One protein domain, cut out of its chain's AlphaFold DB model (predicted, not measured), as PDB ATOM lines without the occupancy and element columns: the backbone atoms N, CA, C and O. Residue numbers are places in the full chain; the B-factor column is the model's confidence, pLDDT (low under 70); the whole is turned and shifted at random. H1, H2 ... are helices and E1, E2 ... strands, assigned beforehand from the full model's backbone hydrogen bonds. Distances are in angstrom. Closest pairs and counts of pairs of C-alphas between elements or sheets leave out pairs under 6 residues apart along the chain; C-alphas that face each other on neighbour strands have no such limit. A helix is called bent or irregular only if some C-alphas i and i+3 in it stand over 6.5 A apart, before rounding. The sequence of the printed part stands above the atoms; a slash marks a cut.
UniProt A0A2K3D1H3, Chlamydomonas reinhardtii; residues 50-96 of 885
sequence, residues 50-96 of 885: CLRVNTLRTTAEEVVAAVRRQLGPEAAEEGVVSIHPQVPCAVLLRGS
ATOM      1  N   CYS A  50     315.681 225.149 242.014       91.12
ATOM      2  CA  CYS A  50     316.264 224.972 240.680       91.12
ATOM      3  C   CYS A  50     315.458 223.956 239.849       91.12
ATOM      4  O   CYS A  50     315.358 222.773 240.199       91.12
ATOM      5  N   LEU A  51     314.898 224.422 238.731       93.56
ATOM      6  CA  LEU A  51     314.309 223.601 237.678       93.56
ATOM      7  C   LEU A  51     315.343 223.398 236.565       93.56
ATOM      8  O   LEU A  51     315.682 224.334 235.842       93.56
ATOM      9  N   ARG A  52     315.817 222.163 236.384       95.50
ATOM     10  CA  ARG A  52     316.617 221.804 235.212       95.50
ATOM     11  C   ARG A  52     315.709 221.678 233.992       95.50
ATOM     12  O   ARG A  52     314.804 220.847 233.985       95.50
ATOM     13  N   VAL A  53     315.999 222.453 232.958       96.69
ATOM     14  CA  VAL A  53     315.348 222.436 231.643       96.69
ATOM     15  C   VAL A  53     315.774 221.193 230.857       96.69
ATOM     16  O   VAL A  53     316.929 220.761 230.928       96.69
ATOM     17  N   ASN A  54     314.851 220.609 230.094       96.69
ATOM     18  CA  ASN A  54     315.149 219.547 229.144       96.69
ATOM     19  C   ASN A  54     315.375 220.114 227.738       96.69
ATOM     20  O   ASN A  54     314.438 220.238 226.949       96.69
ATOM     21  N   THR A  55     316.634 220.392 227.405       95.62
ATOM     22  CA  THR A  55     317.041 220.941 226.101       95.62
ATOM     23  C   THR A  55     316.764 220.013 224.909       95.62
ATOM     24  O   THR A  55     316.866 220.456 223.773       95.62
ATOM     25  N   LEU A  56     316.360 218.754 225.137       95.06
ATOM     26  CA  LEU A  56     315.836 217.855 224.095       95.06
ATOM     27  C   LEU A  56     314.362 218.130 223.723       95.06
ATOM     28  O   LEU A  56     313.831 217.469 222.833       95.06
ATOM     29  N   ARG A  57     313.661 219.024 224.440       95.25
ATOM     30  CA  ARG A  57     312.205 219.240 224.290       95.25
ATOM     31  C   ARG A  57     311.716 220.682 224.393       95.25
ATOM     32  O   ARG A  57     310.590 220.932 223.977       95.25
ATOM     33  N   THR A  58     312.474 221.577 225.023       96.56
ATOM     34  CA  THR A  58     312.051 222.957 225.307       96.56
ATOM     35  C   THR A  58     313.259 223.834 225.651       96.56
ATOM     36  O   THR A  58     314.308 223.315 226.049       96.56
ATOM     37  N   THR A  59     313.122 225.152 225.515       96.62
ATOM     38  CA  THR A  59     314.147 226.128 225.918       96.62
ATOM     39  C   THR A  59     313.924 226.651 227.343       96.62
ATOM     40  O   THR A  59     312.891 226.414 227.975       96.62
ATOM     41  N   ALA A  60     314.908 227.366 227.894       95.31
ATOM     42  CA  ALA A  60     314.781 227.951 229.228       95.31
ATOM     43  C   ALA A  60     313.783 229.120 229.248       95.31
ATOM     44  O   ALA A  60     313.051 229.301 230.218       95.31
ATOM     45  N   GLU A  61     313.698 229.863 228.149       95.06
ATOM     46  CA  GLU A  61     312.808 231.002 227.931       95.06
ATOM     47  C   GLU A  61     311.342 230.545 227.861       95.06
ATOM     48  O   GLU A  61     310.475 231.142 228.500       95.06
ATOM     49  N   GLU A  62     311.066 229.436 227.163       94.62
ATOM     50  CA  GLU A  62     309.744 228.793 227.141       94.62
ATOM     51  C   GLU A  62     309.299 228.356 228.541       94.62
ATOM     52  O   GLU A  62     308.153 228.598 228.937       94.62
ATOM     53  N   VAL A  63     310.213 227.753 229.313       93.69
ATOM     54  CA  VAL A  63     309.972 227.366 230.707       93.69
ATOM     55  C   VAL A  63     309.708 228.600 231.571       93.69
ATOM     56  O   VAL A  63     308.692 228.628 232.261       93.69
ATOM     57  N   VAL A  64     310.541 229.644 231.511       92.06
ATOM     58  CA  VAL A  64     310.336 230.901 232.260       92.06
ATOM     59  C   VAL A  64     308.979 231.522 231.927       92.06
ATOM     60  O   VAL A  64     308.223 231.864 232.839       92.06
ATOM     61  N   ALA A  65     308.613 231.605 230.646       90.50
ATOM     62  CA  ALA A  65     307.318 232.125 230.220       90.50
ATOM     63  C   ALA A  65     306.148 231.259 230.728       90.50
ATOM     64  O   ALA A  65     305.129 231.790 231.173       90.50
ATOM     65  N   ALA A  66     306.282 229.931 230.709       90.38
ATOM     66  CA  ALA A  66     305.267 229.012 231.220       90.38
ATOM     67  C   ALA A  66     305.133 229.042 232.754       90.38
ATOM     68  O   ALA A  66     304.022 228.879 233.262       90.38
ATOM     69  N   VAL A  67     306.227 229.283 233.484       89.31
ATOM     70  CA  VAL A  67     306.228 229.467 234.943       89.31
ATOM     71  C   VAL A  67     305.596 230.808 235.324       89.31
ATOM     72  O   VAL A  67     304.685 230.824 236.150       89.31
ATOM     73  N   ARG A  68     306.009 231.922 234.698       87.12
ATOM     74  CA  ARG A  68     305.443 233.258 234.970       87.12
ATOM     75  C   ARG A  68     303.927 233.289 234.722       87.12
ATOM     76  O   ARG A  68     303.191 233.806 235.553       87.12
ATOM     77  N   ARG A  69     303.433 232.619 233.669       85.50
ATOM     78  CA  ARG A  69     301.981 232.442 233.428       85.50
ATOM     79  C   ARG A  69     301.234 231.662 234.522       85.50
ATOM     80  O   ARG A  69     300.026 231.831 234.630       85.50
ATOM     81  N   GLN A  70     301.903 230.801 235.297       83.19
ATOM     82  CA  GLN A  70     301.275 230.022 236.378       83.19
ATOM     83  C   GLN A  70     301.357 230.709 237.745       83.19
ATOM     84  O   GLN A  70     300.447 230.551 238.552       83.19
ATOM     85  N   LEU A  71     302.431 231.459 238.005       79.00
ATOM     86  CA  LEU A  71     302.600 232.241 239.236       79.00
ATOM     87  C   LEU A  71     301.866 233.596 239.184       79.00
ATOM     88  O   LEU A  71     301.567 234.174 240.224       79.00
ATOM     89  N   GLY A  72     301.531 234.092 237.988       76.06
ATOM     90  CA  GLY A  72     300.778 235.335 237.822       76.06
ATOM     91  C   GLY A  72     301.607 236.579 238.182       76.06
ATOM     92  O   GLY A  72     302.827 236.566 238.002       76.06
ATOM     93  N   PRO A  73     300.978 237.668 238.669       66.56
ATOM     94  CA  PRO A  73     301.677 238.928 238.926       66.56
ATOM     95  C   PRO A  73     302.743 238.834 240.032       66.56
ATOM     96  O   PRO A  73     303.709 239.585 239.971       66.56
ATOM     97  N   GLU A  74     302.663 237.869 240.960       60.50
ATOM     98  CA  GLU A  74     303.737 237.612 241.944       60.50
ATOM     99  C   GLU A  74     305.070 237.188 241.283       60.50
ATOM    100  O   GLU A  74     306.122 237.274 241.905       60.50
ATOM    101  N   ALA A  75     305.058 236.752 240.015       59.16
ATOM    102  CA  ALA A  75     306.261 236.475 239.220       59.16
ATOM    103  C   ALA A  75     306.500 237.487 238.082       59.16
ATOM    104  O   ALA A  75     307.324 237.235 237.197       59.16
ATOM    105  N   ALA A  76     305.772 238.608 238.095       54.28
ATOM    106  CA  ALA A  76     306.117 239.806 237.335       54.28
ATOM    107  C   ALA A  76     307.078 240.722 238.120       54.28
ATOM    108  O   ALA A  76     307.722 241.570 237.508       54.28
ATOM    109  N   GLU A  77     307.222 240.520 239.436       61.78
ATOM    110  CA  GLU A  77     308.331 241.083 240.212       61.78
ATOM    111  C   GLU A  77     309.677 240.592 239.655       61.78
ATOM    112  O   GLU A  77     309.899 239.395 239.418       61.78
ATOM    113  N   GLU A  78     310.583 241.538 239.414       58.53
ATOM    114  CA  GLU A  78     311.855 241.268 238.758       58.53
ATOM    115  C   GLU A  78     312.760 240.397 239.645       58.53
ATOM    116  O   GLU A  78     312.930 240.632 240.840       58.53
ATOM    117  N   GLY A  79     313.319 239.332 239.065       68.94
ATOM    118  CA  GLY A  79     314.202 238.401 239.772       68.94
ATOM    119  C   GLY A  79     313.530 237.238 240.521       68.94
ATOM    120  O   GLY A  79     314.265 236.376 241.007       68.94
ATOM    121  N   VAL A  80     312.190 237.134 240.580       81.69
ATOM    122  CA  VAL A  80     311.498 235.962 241.182       81.69
ATOM    123  C   VAL A  80     311.688 234.691 240.342       81.69
ATOM    124  O   VAL A  80     311.883 233.600 240.886       81.69
ATOM    125  N   VAL A  81     311.669 234.830 239.012       88.88
ATOM    126  CA  VAL A  81     311.910 233.746 238.044       88.88
ATOM    127  C   VAL A  81     312.980 234.189 237.049       88.88
ATOM    128  O   VAL A  81     312.725 235.091 236.243       88.88
ATOM    129  N   SER A  82     314.148 233.548 237.077       89.75
ATOM    130  CA  SER A  82     315.306 233.876 236.229       89.75
ATOM    131  C   SER A  82     315.968 232.628 235.633       89.75
ATOM    132  O   SER A  82     315.736 231.504 236.080       89.75
ATOM    133  N   ILE A  83     316.792 232.815 234.600       92.19
ATOM    134  CA  ILE A  83     317.710 231.787 234.086       92.19
ATOM    135  C   ILE A  83     319.054 232.010 234.783       92.19
ATOM    136  O   ILE A  83     319.499 233.150 234.899       92.19
ATOM    137  N   HIS A  84     319.708 230.952 235.263       91.56
ATOM    138  CA  HIS A  84     320.998 231.097 235.935       91.56
ATOM    139  C   HIS A  84     322.087 231.541 234.930       91.56
ATOM    140  O   HIS A  84     322.338 230.816 233.963       91.56
ATOM    141  N   PRO A  85     322.820 232.651 235.161       87.31
ATOM    142  CA  PRO A  85     323.657 233.287 234.133       87.31
ATOM    143  C   PRO A  85     324.784 232.392 233.592       87.31
ATOM    144  O   PRO A  85     325.050 232.391 232.396       87.31
ATOM    145  N   GLN A  86     325.413 231.572 234.443       87.44
ATOM    146  CA  GLN A  86     326.425 230.588 234.010       87.44
ATOM    147  C   GLN A  86     325.857 229.184 233.707       87.44
ATOM    148  O   GLN A  86     326.620 228.266 233.413       87.44
ATOM    149  N   VAL A  87     324.542 228.966 233.837       91.94
ATOM    150  CA  VAL A  87     323.910 227.637 233.713       91.94
ATOM    151  C   VAL A  87     322.596 227.773 232.929       91.94
ATOM    152  O   VAL A  87     321.521 227.745 233.526       91.94
ATOM    153  N   PRO A  88     322.650 227.896 231.586       90.25
ATOM    154  CA  PRO A  88     321.466 228.194 230.771       90.25
ATOM    155  C   PRO A  88     320.338 227.158 230.886       90.25
ATOM    156  O   PRO A  88     319.173 227.483 230.708       90.25
ATOM    157  N   CYS A  89     320.656 225.905 231.231       93.62
ATOM    158  CA  CYS A  89     319.664 224.853 231.460       93.62
ATOM    159  C   CYS A  89     319.094 224.812 232.894       93.62
ATOM    160  O   CYS A  89     318.424 223.838 233.240       93.62
ATOM    161  N   ALA A  90     319.337 225.826 233.732       94.75
ATOM    162  CA  ALA A  90     318.757 225.953 235.070       94.75
ATOM    163  C   ALA A  90     317.897 227.223 235.183       94.75
ATOM    164  O   ALA A  90     318.406 228.343 235.159       94.75
ATOM    165  N   VAL A  91     316.590 227.031 235.365       93.56
ATOM    166  CA  VAL A  91     315.646 228.095 235.730       93.56
ATOM    167  C   VAL A  91     315.522 228.130 237.250       93.56
ATOM    168  O   VAL A  91     315.245 227.114 237.892       93.56
ATOM    169  N   LEU A  92     315.748 229.306 237.825       91.31
ATOM    170  CA  LEU A  92     315.714 229.567 239.257       91.31
ATOM    171  C   LEU A  92     314.365 230.172 239.645       91.31
ATOM    172  O   LEU A  92     313.885 231.101 238.997       91.31
ATOM    173  N   LEU A  93     313.780 229.661 240.727       88.75
ATOM    174  CA  LEU A  93     312.598 230.221 241.378       88.75
ATOM    175  C   LEU A  93     313.011 230.693 242.771       88.75
ATOM    176  O   LEU A  93     313.293 229.861 243.642       88.75
ATOM    177  N   ARG A  94     313.079 232.007 242.991       87.56
ATOM    178  CA  ARG A  94     313.434 232.567 244.300       87.56
ATOM    179  C   ARG A  94     312.244 232.501 245.252       87.56
ATOM    180  O   ARG A  94     311.154 232.972 244.945       87.56
ATOM    181  N   GLY A  95     312.467 231.904 246.415       86.50
ATOM    182  CA  GLY A  95     311.562 231.922 247.557       86.50
ATOM    183  C   GLY A  95     312.028 232.859 248.665       86.50
ATOM    184  O   GLY A  95     313.152 233.359 248.656       86.50
ATOM    185  N   SER A  96     311.170 233.068 249.660       86.31
ATOM    186  CA  SER A  96     311.414 234.009 250.762       86.31
ATOM    187  C   SER A  96     311.259 233.368 252.144       86.31
ATOM    188  O   SER A  96     310.526 232.392 252.325       86.31
TER     189      SER A  96
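What this domain is: This is residues 50 to 96 of the 885 residues of a protein of Chlamydomonas reinhardtii (UniProt A0A2K3D1H3). A small three-stranded antiparallel sheet has one helix, H1, covering one face, while no named element covers the other face. H1 runs along the longest strand, E3, which lies between E1 and E2, and its far part turns off at a kink near residue 69. The printed part has 47 residues with one named helix and three named strands, in the order E1, H1, E2, E3 along the chain; the sheet's order is E1, E3, E2, and the class is mixed, helices and strands. It is compact, with a radius of gyration of the C-alphas of 10.2 A and spans of 29 by 20 by 13 A.

Where its parts are: E1 is residues 50 to 53, 9.4 A from first to last C-alpha, and begins at C-alpha 50 at (316.264, 224.972, 240.680). H1 is residues 60 to 75, 15.7 A long, from C-alpha 60 at (314.781, 227.951, 229.228). It is irregular, with C-alphas 70 and 73 9.3 A apart, and it has a kink of 71 degrees near residue 69. E2 is residues 81 to 84, 9.7 A long. E3 is residues 87 to 94, 15.7 A long, bends by 72 degrees at residue 90 and ends at C-alpha 94 at (313.434, 232.567, 244.300).

How they stand to each other: E3 is the inner strand, and E1 and E2 are the edge strands. E1 and E3 are antiparallel at 143 degrees; N 51 and O 91 are 2.8 A apart, within hydrogen-bond range, and so are N 91 and O 51 at 2.9 A. E3 and E2 form a hairpin, antiparallel at 147 degrees, with N 84 and O 90 at 2.9 A and N 92 and O 82 at 2.8 A. E1 and E2 are apart. H1 is on the sheet at a height over the sheet of 9.6 A. It lies over E3 and runs along the strands, at 7 degrees to E3 on the local plane. The closest C-alphas of H1 and E3 are those of Ala 60 and Cys 89, 6.2 A apart; those of H1 and E2 are Ala 75 and Val 81, 6.4 A. E1, H1 and E2 make a split strand-helix-strand unit, two strands of one sheet with a helix between them along the chain and another strand, E3, between them in the sheet, and its crossover is right-handed. The sheet and H1 make two layers, a helix on one face of a sheet. In H1, 8 of 12 O i to N i+4 pairs are within hydrogen-bond range.

The domain as a whole: The two C-alphas farthest apart are those of Leu 56 and Ser 96, at 31.5 A. The printed part has no cut. The links from H1 to E2 and from E2 to E3 are tight, and that from E1 to H1 is short. The mean pLDDT of the printed part is 86.3, and residues 73 to 79, of which 73 to 75 belong to H1, are under 70.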